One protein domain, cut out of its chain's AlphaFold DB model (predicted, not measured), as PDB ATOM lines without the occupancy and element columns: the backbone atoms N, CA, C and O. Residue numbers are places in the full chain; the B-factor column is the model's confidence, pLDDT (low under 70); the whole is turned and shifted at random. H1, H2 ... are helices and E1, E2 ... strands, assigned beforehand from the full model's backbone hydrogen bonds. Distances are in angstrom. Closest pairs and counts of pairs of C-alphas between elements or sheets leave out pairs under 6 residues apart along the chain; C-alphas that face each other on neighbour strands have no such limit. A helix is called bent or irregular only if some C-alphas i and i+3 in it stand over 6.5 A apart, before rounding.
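What this domain is: This is residues 17 to 92 and 133 to 157 of the 163 residues of a protein of Candidatus Methanoperedenaceae archaeon GB50 (UniProt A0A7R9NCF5). A small, strongly twisted wall of four parallel strands, E5 E4 E1 E6 in order, has H3 over one face, while H1 and H2 only graze it. From E1 the chain runs on into the hairpin E2 and E3, which reaches toward one end of the longest axis. The 101 printed residues hold three named helices and six named strands, in the order E1 E2 E3 H1 E4 H2 E5 H3 E6, a mixed class. The whole is compact, with a radius of gyration of the C-alphas of 13.2 A, and only just elongated, spanning 40 by 27 by 25 A.

How they stand to each other: Start at E1, residues 17 to 22, an inner strand; it is parallel to E6, residues 149 to 153, at 18 degrees, with N 17 and O 149 2.8 A apart. On its other side is E4, residues 57 to 61, parallel at 19 degrees, with N 18 and O 57 at 2.8 A. Next comes the edge strand E5, residues 86 to 89, parallel to E4 at 32 degrees, with N 87 and O 58 at 2.8 A. E4, H2, residues 72 to 83, and E5 form a strand-helix-strand unit, a helix between two parallel neighbour strands. H2 only grazes the sheet with residues 77 to 82; its closest C-alphas to E5 are Leu 81 and Tyr 87, 6.3 A. H1, residues 42 to 53, only grazes it with residues 43 to 51. H3, residues 133 to 141, is on the sheet at a height of 9.2 A, over E4 and only just over E1, with 3 C-alphas falling on E1. E2, residues 25 to 30, and E3, residues 33 to 38, form an antiparallel hairpin, with N 28 and O 35 at 2.9 A. Each O i to N i+4 pair of H2 and H3 is within hydrogen-bond range, and 6 of 8 in H1.

Where its parts are: Find C-alpha 17 at (10.717, 10.833, 10.045), where E1 begins its 13.8 A. E2 spans 15.1 A and E3 16.3 A. H1, 18.1 A, is irregular: C-alphas 46 and 49 are 7.2 A apart. E4 spans 13.5 A, H2 16.8 A, E5 9.8 A and H3 12.2 A. E6, 12.8 A, ends at C-alpha 153 (15.362, 20.500, 9.351).

The domain as a whole: The two farthest C-alphas, Lys 31 and Asp 147, are 43.0 A apart. Residues 93 to 132 are not printed; C-alphas 92 and 133 are 13.4 A apart across this cut. Of the links printed whole, none is long. Look for pLDDT under 70 at residues 33, 40 and 41.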
ATOM      1  N   VAL A  17      10.280  10.586  11.420       94.25
ATOM      2  CA  VAL A  17      10.717  10.833  10.045       94.25
ATOM      3  C   VAL A  17      11.546  12.112  10.018       94.25
ATOM      4  O   VAL A  17      11.017  13.220  10.069       94.25
ATOM      5  N   PHE A  18      12.864  11.962   9.925       94.50
ATOM      6  CA  PHE A  18      13.785  13.068   9.692       94.50
ATOM      7  C   PHE A  18      13.698  13.518   8.243       94.50
ATOM      8  O   PHE A  18      13.845  12.707   7.327       94.50
ATOM      9  N   VAL A  19      13.538  14.819   8.024       96.31
ATOM     10  CA  VAL A  19      13.571  15.405   6.685       96.31
ATOM     11  C   VAL A  19      14.596  16.523   6.652       96.31
ATOM     12  O   VAL A  19      14.474  17.524   7.353       96.31
ATOM     13  N   SER A  20      15.624  16.370   5.824       95.56
ATOM     14  CA  SER A  20      16.637  17.407   5.626       95.56
ATOM     15  C   SER A  20      17.083  17.463   4.179       95.56
ATOM     16  O   SER A  20      17.011  16.475   3.452       95.56
ATOM     17  N   ASN A  21      17.625  18.610   3.764       95.44
ATOM     18  CA  ASN A  21      18.108  18.792   2.395       95.44
ATOM     19  C   ASN A  21      19.043  17.662   1.946       95.44
ATOM     20  O   ASN A  21      18.890  17.148   0.851       95.44
ATOM     21  N   ARG A  22      19.990  17.235   2.786       92.81
ATOM     22  CA  ARG A  22      20.916  16.134   2.481       92.81
ATOM     23  C   ARG A  22      20.604  14.909   3.326       92.81
ATOM     24  O   ARG A  22      20.279  15.055   4.499       92.81
ATOM     25  N   LEU A  23      20.786  13.725   2.747       92.56
ATOM     26  CA  LEU A  23      20.915  12.486   3.515       92.56
ATOM     27  C   LEU A  23      22.182  12.510   4.392       92.56
ATOM     28  O   LEU A  23      23.123  13.245   4.080       92.56
ATOM     29  N   PRO A  24      22.261  11.661   5.433       88.50
ATOM     30  CA  PRO A  24      23.472  11.495   6.236       88.50
ATOM     31  C   PRO A  24      24.577  10.730   5.490       88.50
ATOM     32  O   PRO A  24      25.689  10.592   6.003       88.50
ATOM     33  N   PHE A  25      24.295  10.253   4.275       83.81
ATOM     34  CA  PHE A  25      25.240   9.566   3.408       83.81
ATOM     35  C   PHE A  25      25.280  10.203   2.019       83.81
ATOM     36  O   PHE A  25      24.253  10.464   1.393       83.81
ATOM     37  N   THR A  26      26.492  10.373   1.500       75.81
ATOM     38  CA  THR A  26      26.762  10.689   0.100       75.81
ATOM     39  C   THR A  26      27.218   9.418  -0.606       75.81
ATOM     40  O   THR A  26      27.906   8.572  -0.031       75.81
ATOM     41  N   ILE A  27      26.884   9.290  -1.885       74.44
ATOM     42  CA  ILE A  27      27.359   8.175  -2.697       74.44
ATOM     43  C   ILE A  27      28.686   8.532  -3.356       74.44
ATOM     44  O   ILE A  27      28.810   9.569  -4.007       74.44
ATOM     45  N   VAL A  28      29.642   7.612  -3.297       76.19
ATOM     46  CA  VAL A  28      30.879   7.682  -4.075       76.19
ATOM     47  C   VAL A  28      30.981   6.454  -4.973       76.19
ATOM     48  O   VAL A  28      30.899   5.319  -4.504       76.19
ATOM     49  N   LYS A  29      31.167   6.658  -6.280       72.75
ATOM     50  CA  LYS A  29      31.451   5.567  -7.223       72.75
ATOM     51  C   LYS A  29      32.947   5.257  -7.165       72.75
ATOM     52  O   LYS A  29      33.768   6.117  -7.472       72.75
ATOM     53  N   ARG A  30      33.316   4.042  -6.757       75.06
ATOM     54  CA  ARG A  30      34.707   3.558  -6.722       75.06
ATOM     55  C   ARG A  30      34.784   2.214  -7.433       75.06
ATOM     56  O   ARG A  30      34.020   1.318  -7.106       75.06
ATOM     57  N   LYS A  31      35.699   2.072  -8.399       71.44
ATOM     58  CA  LYS A  31      35.941   0.810  -9.136       71.44
ATOM     59  C   LYS A  31      34.656   0.154  -9.686       71.44
ATOM     60  O   LYS A  31      34.485  -1.054  -9.607       71.44
ATOM     61  N   GLY A  32      33.722   0.959 -10.198       70.69
ATOM     62  CA  GLY A  32      32.457   0.464 -10.756       70.69
ATOM     63  C   GLY A  32      31.363   0.123  -9.734       70.69
ATOM     64  O   GLY A  32      30.256  -0.208 -10.145       70.69
ATOM     65  N   SER A  33      31.610   0.258  -8.425       68.44
ATOM     66  CA  SER A  33      30.596   0.064  -7.383       68.44
ATOM     67  C   SER A  33      30.342   1.336  -6.572       68.44
ATOM     68  O   SER A  33      31.234   2.138  -6.278       68.44
ATOM     69  N   PHE A  34      29.078   1.551  -6.215       72.50
ATOM     70  CA  PHE A  34      28.696   2.635  -5.320       72.50
ATOM     71  C   PHE A  34      29.113   2.296  -3.892       72.50
ATOM     72  O   PHE A  34      29.014   1.149  -3.461       72.50
ATOM     73  N   HIS A  35      29.515   3.297  -3.126       79.06
ATOM     74  CA  HIS A  35      29.794   3.196  -1.699       79.06
ATOM     75  C   HIS A  35      29.077   4.338  -0.992       79.06
ATOM     76  O   HIS A  35      29.086   5.462  -1.492       79.06
ATOM     77  N   LEU A  36      28.438   4.034   0.136       81.50
ATOM     78  CA  LEU A  36      27.905   5.058   1.022       81.50
ATOM     79  C   LEU A  36      29.062   5.569   1.873       81.50
ATOM     80  O   LEU A  36      29.790   4.785   2.480       81.50
ATOM     81  N   GLN A  37      29.249   6.877   1.868       82.38
ATOM     82  CA  GLN A  37      30.184   7.565   2.737       82.38
ATOM     83  C   GLN A  37      29.382   8.560   3.573       82.38
ATOM     84  O   GLN A  37      28.514   9.223   3.005       82.38
ATOM     85  N   PRO A  38      29.646   8.701   4.882       81.06
ATOM     86  CA  PRO A  38      29.006   9.734   5.686       81.06
ATOM     87  C   PRO A  38      29.123  11.104   5.015       81.06
ATOM     88  O   PRO A  38      30.198  11.487   4.539       81.06
ATOM     89  N   SER A  39      28.009  11.824   4.922       78.25
ATOM     90  CA  SER A  39      28.010  13.187   4.406       78.25
ATOM     91  C   SER A  39      28.747  14.100   5.381       78.25
ATOM     92  O   SER A  39      28.548  14.029   6.591       78.25
ATOM     93  N   ALA A  40      29.597  14.980   4.852       68.75
ATOM     94  CA  ALA A  40      30.195  16.037   5.654       68.75
ATOM     95  C   ALA A  40      29.096  17.026   6.078       68.75
ATOM     96  O   ALA A  40      28.364  17.529   5.225       68.75
ATOM     97  N   GLY A  41      28.964  17.288   7.380       69.50
ATOM     98  CA  GLY A  41      27.992  18.253   7.898       69.50
ATOM     99  C   GLY A  41      27.655  18.061   9.376       69.50
ATOM    100  O   GLY A  41      27.566  16.935   9.871       69.50
ATOM    101  N   GLY A  42      27.443  19.181  10.074       77.62
ATOM    102  CA  GLY A  42      27.130  19.198  11.506       77.62
ATOM    103  C   GLY A  42      25.802  18.517  11.841       77.62
ATOM    104  O   GLY A  42      25.737  17.775  12.814       77.62
ATOM    105  N   LEU A  43      24.778  18.686  10.995       81.50
ATOM    106  CA  LEU A  43      23.452  18.094  11.201       81.50
ATOM    107  C   LEU A  43      23.491  16.560  11.190       81.50
ATOM    108  O   LEU A  43      23.081  15.923  12.155       81.50
ATOM    109  N   ALA A  44      24.029  15.966  10.118       79.12
ATOM    110  CA  ALA A  44      24.129  14.513   9.981       79.12
ATOM    111  C   ALA A  44      24.958  13.898  11.115       79.12
ATOM    112  O   ALA A  44      24.585  12.870  11.671       79.12
ATOM    113  N   THR A  45      26.054  14.558  11.495       79.44
ATOM    114  CA  THR A  45      26.906  14.109  12.601       79.44
ATOM    115  C   THR A  45      26.152  14.174  13.930       79.44
ATOM    116  O   THR A  45      26.084  13.170  14.638       79.44
ATOM    117  N   GLY A  46      25.533  15.320  14.232       81.31
ATOM    118  CA  GLY A  46      24.829  15.567  15.491       81.31
ATOM    119  C   GLY A  46      23.587  14.701  15.693       81.31
ATOM    120  O   GLY A  46      23.286  14.336  16.823       81.31
ATOM    121  N   LEU A  47      22.901  14.322  14.611       82.75
ATOM    122  CA  LEU A  47      21.677  13.513  14.673       82.75
ATOM    123  C   LEU A  47      21.905  12.018  14.415       82.75
ATOM    124  O   LEU A  47      20.980  11.226  14.581       82.75
ATOM    125  N   SER A  48      23.120  11.597  14.047       75.94
ATOM    126  CA  SER A  48      23.411  10.194  13.710       75.94
ATOM    127  C   SER A  48      23.137   9.207  14.853       75.94
ATOM    128  O   SER A  48      22.710   8.077  14.601       75.94
ATOM    129  N   SER A  49      23.361   9.615  16.105       75.56
ATOM    130  CA  SER A  49      23.088   8.805  17.297       75.56
ATOM    131  C   SER A  49      21.588   8.646  17.537       75.56
ATOM    132  O   SER A  49      21.121   7.533  17.769       75.56
ATOM    133  N   PHE A  50      20.831   9.739  17.414       76.56
ATOM    134  CA  PHE A  50      19.380   9.751  17.585       76.56
ATOM    135  C   PHE A  50      18.695   8.923  16.496       76.56
ATOM    136  O   PHE A  50      17.894   8.040  16.783       76.56
ATOM    137  N   TYR A  51      19.100   9.138  15.247       78.62
ATOM    138  CA  TYR A  51      18.632   8.385  14.093       78.62
ATOM    139  C   TYR A  51      18.697   6.865  14.303       78.62
ATOM    140  O   TYR A  51      17.715   6.153  14.097       78.62
ATOM    141  N   LYS A  52      19.849   6.371  14.774       78.88
ATOM    142  CA  LYS A  52      20.066   4.941  15.026       78.88
ATOM    143  C   LYS A  52      19.306   4.432  16.248       78.88
ATOM    144  O   LYS A  52      18.798   3.317  16.207       78.88
ATOM    145  N   ALA A  53      19.232   5.226  17.317       79.31
ATOM    146  CA  ALA A  53      18.580   4.827  18.561       79.31
ATOM    147  C   ALA A  53      17.066   4.619  18.396       79.31
ATOM    148  O   ALA A  53      16.520   3.682  18.969       79.31
ATOM    149  N   TYR A  54      16.406   5.451  17.585       79.19
ATOM    150  CA  TYR A  54      14.950   5.420  17.397       79.19
ATOM    151  C   TYR A  54      14.492   4.638  16.161       79.19
ATOM    152  O   TYR A  54      13.316   4.694  15.817       79.19
ATOM    153  N   GLN A  55      15.405   3.942  15.467       81.19
ATOM    154  CA  GLN A  55      15.126   3.306  14.168       81.19
ATOM    155  C   GLN A  55      14.388   4.247  13.198       81.19
ATOM    156  O   GLN A  55      13.514   3.831  12.438       81.19
ATOM    157  N   ALA A  56      14.740   5.532  13.251       90.06
ATOM    158  CA  ALA A  56      14.042   6.569  12.518       90.06
ATOM    159  C   ALA A  56      14.257   6.413  11.008       90.06
ATOM    160  O   ALA A  56      15.207   5.770  10.552       90.06
ATOM    161  N   ILE A  57      13.375   7.032  10.230       93.38
ATOM    162  CA  ILE A  57      13.519   7.148   8.779       93.38
ATOM    163  C   ILE A  57      14.156   8.492   8.444       93.38
ATOM    164  O   ILE A  57      13.871   9.489   9.102       93.38
ATOM    165  N   TRP A  58      14.995   8.533   7.406       94.69
ATOM    166  CA  TRP A  58      15.583   9.773   6.905       94.69
ATOM    167  C   TRP A  58      15.241  10.012   5.436       94.69
ATOM    168  O   TRP A  58      15.657   9.249   4.567       94.69
ATOM    169  N   VAL A  59      14.550  11.110   5.144       96.19
ATOM    170  CA  VAL A  59      14.248  11.583   3.788       96.19
ATOM    171  C   VAL A  59      15.174  12.748   3.423       96.19
ATOM    172  O   VAL A  59      15.329  13.698   4.192       96.19
ATOM    173  N   GLY A  60      15.820  12.687   2.257       95.81
ATOM    174  CA  GLY A  60      16.715  13.764   1.817       95.81
ATOM    175  C   GLY A  60      17.392  13.535   0.473       95.81
ATOM    176  O   GLY A  60      17.360  12.441  -0.084       95.81
ATOM    177  N   TRP A  61      18.055  14.560  -0.070       94.31
ATOM    178  CA  TRP A  61      18.800  14.434  -1.324       94.31
ATOM    179  C   TRP A  61      20.147  13.726  -1.115       94.31
ATOM    180  O   TRP A  61      20.931  14.041  -0.216       94.31
ATOM    181  N   SER A  62      20.448  12.779  -2.004       87.50
ATOM    182  CA  SER A  62      21.645  11.922  -1.957       87.50
ATOM    183  C   SER A  62      22.949  12.601  -2.375       87.50
ATOM    184  O   SER A  62      24.035  12.022  -2.284       87.50
ATOM    185  N   GLY A  63      22.853  13.830  -2.876       87.38
ATOM    186  CA  GLY A  63      23.989  14.598  -3.352       87.38
ATOM    187  C   GLY A  63      24.369  14.397  -4.810       87.38
ATOM    188  O   GLY A  63      25.327  15.014  -5.273       87.38
ATOM    189  N   VAL A  64      23.619  13.575  -5.537       86.81
ATOM    190  CA  VAL A  64      23.829  13.318  -6.961       86.81
ATOM    191  C   VAL A  64      22.580  13.742  -7.730       86.81
ATOM    192  O   VAL A  64      21.459  13.526  -7.274       86.81
ATOM    193  N   ALA A  65      22.773  14.383  -8.883       90.94
ATOM    194  CA  ALA A  65      21.681  14.751  -9.778       90.94
ATOM    195  C   ALA A  65      21.014  13.495 -10.356       90.94
ATOM    196  O   ALA A  65      21.710  12.544 -10.726       90.94
ATOM    197  N   LYS A  66      19.684  13.496 -10.474       90.31
ATOM    198  CA  LYS A  66      18.916  12.330 -10.939       90.31
ATOM    199  C   LYS A  66      19.343  11.862 -12.332       90.31
ATOM    200  O   LYS A  66      19.352  10.668 -12.598       90.31
ATOM    201  N   GLU A  67      19.798  12.771 -13.193       91.00
ATOM    202  CA  GLU A  67      20.279  12.454 -14.544       91.00
ATOM    203  C   GLU A  67      21.542  11.575 -14.543       91.00
ATOM    204  O   GLU A  67      21.836  10.900 -15.534       91.00
ATOM    205  N   LYS A  68      22.297  11.575 -13.436       85.31
ATOM    206  CA  LYS A  68      23.517  10.777 -13.255       85.31
ATOM    207  C   LYS A  68      23.241   9.376 -12.693       85.31
ATOM    208  O   LYS A  68      24.186   8.607 -12.545       85.31
ATOM    209  N   ILE A  69      21.987   9.042 -12.379       82.62
ATOM    210  CA  ILE A  69      21.577   7.748 -11.817       82.62
ATOM    211  C   ILE A  69      20.600   7.095 -12.806       82.62
ATOM    212  O   ILE A  69      19.478   7.571 -12.967       82.62
ATOM    213  N   LYS A  70      21.011   6.024 -13.502       81.62
ATOM    214  CA  LYS A  70      20.236   5.446 -14.620       81.62
ATOM    215  C   LYS A  70      19.964   3.949 -14.462       81.62
ATOM    216  O   LYS A  70      20.822   3.202 -14.002       81.62
ATOM    217  N   GLY A  71      18.789   3.509 -14.920       80.81
ATOM    218  CA  GLY A  71      18.425   2.092 -15.039       80.81
ATOM    219  C   GLY A  71      18.645   1.296 -13.749       80.81
ATOM    220  O   GLY A  71      18.312   1.761 -12.660       80.81
ATOM    221  N   SER A  72      19.271   0.126 -13.869       81.06
ATOM    222  CA  SER A  72      19.566  -0.776 -12.746       81.06
ATOM    223  C   SER A  72      20.483  -0.174 -11.670       81.06
ATOM    224  O   SER A  72      20.475  -0.635 -10.526       81.06
ATOM    225  N   GLU A  73      21.250   0.883 -11.980       81.06
ATOM    226  CA  GLU A  73      22.025   1.603 -10.962       81.06
ATOM    227  C   GLU A  73      21.104   2.296  -9.951       81.06
ATOM    228  O   GLU A  73      21.439   2.333  -8.767       81.06
ATOM    229  N   ARG A  74      19.939   2.795 -10.392       84.38
ATOM    230  CA  ARG A  74      18.964   3.470  -9.526       84.38
ATOM    231  C   ARG A  74      18.345   2.514  -8.516       84.38
ATOM    232  O   ARG A  74      18.376   2.798  -7.325       84.38
ATOM    233  N   GLU A  75      17.860   1.366  -8.970       86.62
ATOM    234  CA  GLU A  75      17.236   0.366  -8.096       86.62
ATOM    235  C   GLU A  75      18.221  -0.154  -7.046       86.62
ATOM    236  O   GLU A  75      17.920  -0.229  -5.853       86.62
ATOM    237  N   ARG A  76      19.454  -0.467  -7.471       85.81
ATOM    238  CA  ARG A  76      20.511  -0.900  -6.549       85.81
ATOM    239  C   ARG A  76      20.857   0.197  -5.548       85.81
ATOM    240  O   ARG A  76      21.184  -0.105  -4.399       85.81
ATOM    241  N   PHE A  77      20.822   1.450  -5.983       83.44
ATOM    242  CA  PHE A  77      21.078   2.601  -5.135       83.44
ATOM    243  C   PHE A  77      19.984   2.786  -4.074       83.44
ATOM    244  O   PHE A  77      20.301   2.807  -2.884       83.44
ATOM    245  N   GLU A  78      18.717   2.830  -4.481       88.44
ATOM    246  CA  GLU A  78      17.568   2.948  -3.577       88.44
ATOM    247  C   GLU A  78      17.530   1.787  -2.577       88.44
ATOM    248  O   GLU A  78      17.375   2.012  -1.379       88.44
ATOM    249  N   LYS A  79      17.794   0.551  -3.027       89.56
ATOM    250  CA  LYS A  79      17.859  -0.625  -2.146       89.56
ATOM    251  C   LYS A  79      18.917  -0.485  -1.047       89.56
ATOM    252  O   LYS A  79      18.680  -0.906   0.082       89.56
ATOM    253  N   ARG A  80      20.086   0.086  -1.360       88.19
ATOM    254  CA  ARG A  80      21.160   0.276  -0.369       88.19
ATOM    255  C   ARG A  80      20.845   1.380   0.625       88.19
ATOM    256  O   ARG A  80      21.161   1.211   1.791       88.19
ATOM    257  N   LEU A  81      20.223   2.471   0.186       90.31
ATOM    258  CA  LEU A  81      19.765   3.503   1.114       90.31
ATOM    259  C   LEU A  81      18.639   2.999   2.012       90.31
ATOM    260  O   LEU A  81      18.676   3.236   3.213       90.31
ATOM    261  N   LYS A  82      17.695   2.235   1.456       91.50
ATOM    262  CA  LYS A  82      16.590   1.659   2.225       91.50
ATOM    263  C   LYS A  82      17.077   0.697   3.309       91.50
ATOM    264  O   LYS A  82      16.514   0.685   4.394       91.50
ATOM    265  N   ALA A  83      18.145  -0.064   3.047       90.38
ATOM    266  CA  ALA A  83      18.793  -0.905   4.059       90.38
ATOM    267  C   ALA A  83      19.378  -0.098   5.235       90.38
ATOM    268  O   ALA A  83      19.537  -0.635   6.325       90.38
ATOM    269  N   GLU A  84      19.660   1.185   5.015       89.50
ATOM    270  CA  GLU A  84      20.112   2.135   6.026       89.50
ATOM    271  C   GLU A  84      18.973   3.036   6.521       89.50
ATOM    272  O   GLU A  84      19.295   4.069   7.083       89.50
ATOM    273  N   ASN A  85      17.686   2.716   6.289       92.69
ATOM    274  CA  ASN A  85      16.493   3.545   6.582       92.69
ATOM    275  C   ASN A  85      16.475   4.949   5.932       92.69
ATOM    276  O   ASN A  85      15.743   5.848   6.351       92.69
ATOM    277  N   CYS A  86      17.249   5.135   4.863       93.00
ATOM    278  CA  CYS A  86      17.314   6.375   4.101       93.00
ATOM    279  C   CYS A  86      16.464   6.300   2.824       93.00
ATOM    280  O   CYS A  86      16.517   5.320   2.079       93.00
ATOM    281  N   TYR A  87      15.741   7.375   2.526       94.81
ATOM    282  CA  TYR A  87      14.839   7.496   1.384       94.81
ATOM    283  C   TYR A  87      15.249   8.720   0.551       94.81
ATOM    284  O   TYR A  87      15.166   9.857   1.024       94.81
ATOM    285  N   PRO A  88      15.790   8.508  -0.663       94.12
ATOM    286  CA  PRO A  88      16.374   9.586  -1.447       94.12
ATOM    287  C   PRO A  88      15.324  10.448  -2.149       94.12
ATOM    288  O   PRO A  88      14.468   9.940  -2.865       94.12
ATOM    289  N   VAL A  89      15.507  11.763  -2.070       95.69
ATOM    290  CA  VAL A  89      14.854  12.739  -2.943       95.69
ATOM    291  C   VAL A  89      15.731  12.979  -4.172       95.69
ATOM    292  O   VAL A  89      16.907  13.348  -4.066       95.69
ATOM    293  N   PHE A  90      15.172  12.756  -5.361       93.44
ATOM    294  CA  PHE A  90      15.897  12.859  -6.627       93.44
ATOM    295  C   PHE A  90      15.693  14.218  -7.291       93.44
ATOM    296  O   PHE A  90      14.701  14.458  -7.977       93.44
ATOM    297  N   LEU A  91      16.690  15.086  -7.155       95.75
ATOM    298  CA  LEU A  91      16.684  16.420  -7.753       95.75
ATOM    299  C   LEU A  91      17.363  16.420  -9.125       95.75
ATOM    300  O   LEU A  91      18.379  15.745  -9.320       95.75
ATOM    301  N   SER A  92      16.821  17.184 -10.077       96.50
ATOM    302  CA  SER A  92      17.508  17.428 -11.352       96.50
ATOM    303  C   SER A  92      18.726  18.326 -11.165       96.50
ATOM    304  O   SER A  92      18.819  19.080 -10.196       96.50
ATOM    305  N   ASN A 133      10.419  21.956  -2.530       98.69
ATOM    306  CA  ASN A 133       9.678  21.624  -1.308       98.69
ATOM    307  C   ASN A 133       8.464  20.716  -1.598       98.69
ATOM    308  O   ASN A 133       8.247  19.774  -0.845       98.69
ATOM    309  N   GLU A 134       7.753  20.916  -2.714       98.44
ATOM    310  CA  GLU A 134       6.682  20.010  -3.177       98.44
ATOM    311  C   GLU A 134       7.219  18.601  -3.470       98.44
ATOM    312  O   GLU A 134       6.678  17.617  -2.978       98.44
ATOM    313  N   ILE A 135       8.348  18.486  -4.182       98.38
ATOM    314  CA  ILE A 135       8.995  17.187  -4.436       98.38
ATOM    315  C   ILE A 135       9.370  16.491  -3.117       98.38
ATOM    316  O   ILE A 135       9.233  15.277  -2.992       98.38
ATOM    317  N   PHE A 136       9.865  17.239  -2.126       98.44
ATOM    318  CA  PHE A 136      10.134  16.684  -0.799       98.44
ATOM    319  C   PHE A 136       8.850  16.199  -0.119       98.44
ATOM    320  O   PHE A 136       8.871  15.116   0.458       98.44
ATOM    321  N   CYS A 137       7.751  16.952  -0.215       98.06
ATOM    322  CA  CYS A 137       6.446  16.548   0.306       98.06
ATOM    323  C   CYS A 137       5.998  15.215  -0.297       98.06
ATOM    324  O   CYS A 137       5.695  14.280   0.445       98.06
ATOM    325  N   ASP A 138       6.068  15.084  -1.623       97.88
ATOM    326  CA  ASP A 138       5.705  13.853  -2.326       97.88
ATOM    327  C   ASP A 138       6.525  12.646  -1.849       97.88
ATOM    328  O   ASP A 138       5.995  11.545  -1.701       97.88
ATOM    329  N   GLU A 139       7.830  12.813  -1.611       97.44
ATOM    330  CA  GLU A 139       8.678  11.719  -1.122       97.44
ATOM    331  C   GLU A 139       8.437  11.394   0.360       97.44
ATOM    332  O   GLU A 139       8.484  10.224   0.740       97.44
ATOM    333  N   VAL A 140       8.144  12.396   1.195       96.88
ATOM    334  CA  VAL A 140       7.775  12.186   2.604       96.88
ATOM    335  C   VAL A 140       6.436  11.454   2.704       96.88
ATOM    336  O   VAL A 140       6.334  10.476   3.443       96.88
ATOM    337  N   ALA A 141       5.440  11.840   1.904       96.12
ATOM    338  CA  ALA A 141       4.113  11.223   1.889       96.12
ATOM    339  C   ALA A 141       4.136   9.730   1.509       96.12
ATOM    340  O   ALA A 141       3.260   8.972   1.912       96.12
ATOM    341  N   LYS A 142       5.155   9.269   0.768       95.69
ATOM    342  CA  LYS A 142       5.326   7.842   0.431       95.69
ATOM    343  C   LYS A 142       5.790   6.981   1.606       95.69
ATOM    344  O   LYS A 142       5.713   5.756   1.512       95.69
ATOM    345  N   VAL A 143       6.352   7.584   2.656       94.06
ATOM    346  CA  VAL A 143       6.987   6.858   3.774       94.06
ATOM    347  C   VAL A 143       6.361   7.160   5.130       94.06
ATOM    348  O   VAL A 143       6.489   6.340   6.047       94.06
ATOM    349  N   ALA A 144       5.728   8.323   5.261       93.12
ATOM    350  CA  ALA A 144       4.984   8.721   6.440       93.12
ATOM    351  C   ALA A 144       3.648   7.969   6.511       93.12
ATOM    352  O   ALA A 144       3.038   7.636   5.494       93.12
ATOM    353  N   GLN A 145       3.221   7.680   7.729       91.12
ATOM    354  CA  GLN A 145       1.941   7.077   8.071       91.12
ATOM    355  C   GLN A 145       1.185   8.009   9.019       91.12
ATOM    356  O   GLN A 145       1.731   9.008   9.489       91.12
ATOM    357  N   GLU A 146      -0.079   7.687   9.277       88.38
ATOM    358  CA  GLU A 146      -0.847   8.359  10.323       88.38
ATOM    359  C   GLU A 146      -0.089   8.284  11.660       88.38
ATOM    360  O   GLU A 146       0.602   7.303  11.932       88.38
ATOM    361  N   ASP A 147      -0.161   9.364  12.438       88.19
ATOM    362  CA  ASP A 147       0.530   9.563  13.719       88.19
ATOM    363  C   ASP A 147       2.069   9.655  13.688       88.19
ATOM    364  O   ASP A 147       2.674   9.997  14.709       88.19
ATOM    365  N   ASP A 148       2.732   9.453  12.545       92.19
ATOM    366  CA  ASP A 148       4.182   9.655  12.437       92.19
ATOM    367  C   ASP A 148       4.589  11.096  12.783       92.19
ATOM    368  O   ASP A 148       3.947  12.078  12.399       92.19
ATOM    369  N   ILE A 149       5.730  11.237  13.459       93.06
ATOM    370  CA  ILE A 149       6.302  12.553  13.751       93.06
ATOM    371  C   ILE A 149       7.243  12.921  12.611       93.06
ATOM    372  O   ILE A 149       8.284  12.288  12.427       93.06
ATOM    373  N   ILE A 150       6.912  13.974  11.868       95.25
ATOM    374  CA  ILE A 150       7.772  14.504  10.805       95.25
ATOM    375  C   ILE A 150       8.615  15.644  11.377       95.25
ATOM    376  O   ILE A 150       8.099  16.697  11.752       95.25
ATOM    377  N   TRP A 151       9.932  15.450  11.425       95.06
ATOM    378  CA  TRP A 151      10.879  16.451  11.907       95.06
ATOM    379  C   TRP A 151      11.679  17.040  10.747       95.06
ATOM    380  O   TRP A 151      12.605  16.428  10.209       95.06
ATOM    381  N   ILE A 152      11.293  18.251  10.348       96.38
ATOM    382  CA  ILE A 152      11.869  18.970   9.210       96.38
ATOM    383  C   ILE A 152      13.020  19.852   9.690       96.38
ATOM    384  O   ILE A 152      12.894  20.585  10.672       96.38
ATOM    385  N   HIS A 153      14.144  19.799   8.980       95.25
ATOM    386  CA  HIS A 153      15.362  20.500   9.351       95.25
ATOM    387  C   HIS A 153      15.782  21.556   8.334       95.25
ATOM    388  O   HIS A 153      15.935  21.283   7.139       95.25
ATOM    389  N   ASP A 154      16.165  22.698   8.905       95.62
ATOM    390  CA  ASP A 154      16.962  23.750   8.281       95.62
ATOM    391  C   ASP A 154      16.218  24.597   7.229       95.62
ATOM    392  O   ASP A 154      15.113  24.289   6.783       95.62
ATOM    393  N   TYR A 155      16.843  25.698   6.815       96.88
ATOM    394  CA  TYR A 155      16.235  26.727   5.960       96.88
ATOM    395  C   TYR A 155      15.881  26.260   4.536       96.88
ATOM    396  O   TYR A 155      15.189  26.944   3.781       96.88
ATOM    397  N   HIS A 156      16.347  25.081   4.143       98.06
ATOM    398  CA  HIS A 156      16.102  24.504   2.828       98.06
ATOM    399  C   HIS A 156      14.641  24.082   2.621       98.06
ATOM    400  O   HIS A 156      14.181  24.046   1.483       98.06
ATOM    401  N   LEU A 157      13.929  23.748   3.701       98.38
ATOM    402  CA  LEU A 157      12.627  23.076   3.643       98.38
ATOM    403  C   LEU A 157      11.535  23.829   4.417       98.38
ATOM    404  O   LEU A 157      10.634  23.224   4.987       98.38
TER     405      LEU A 157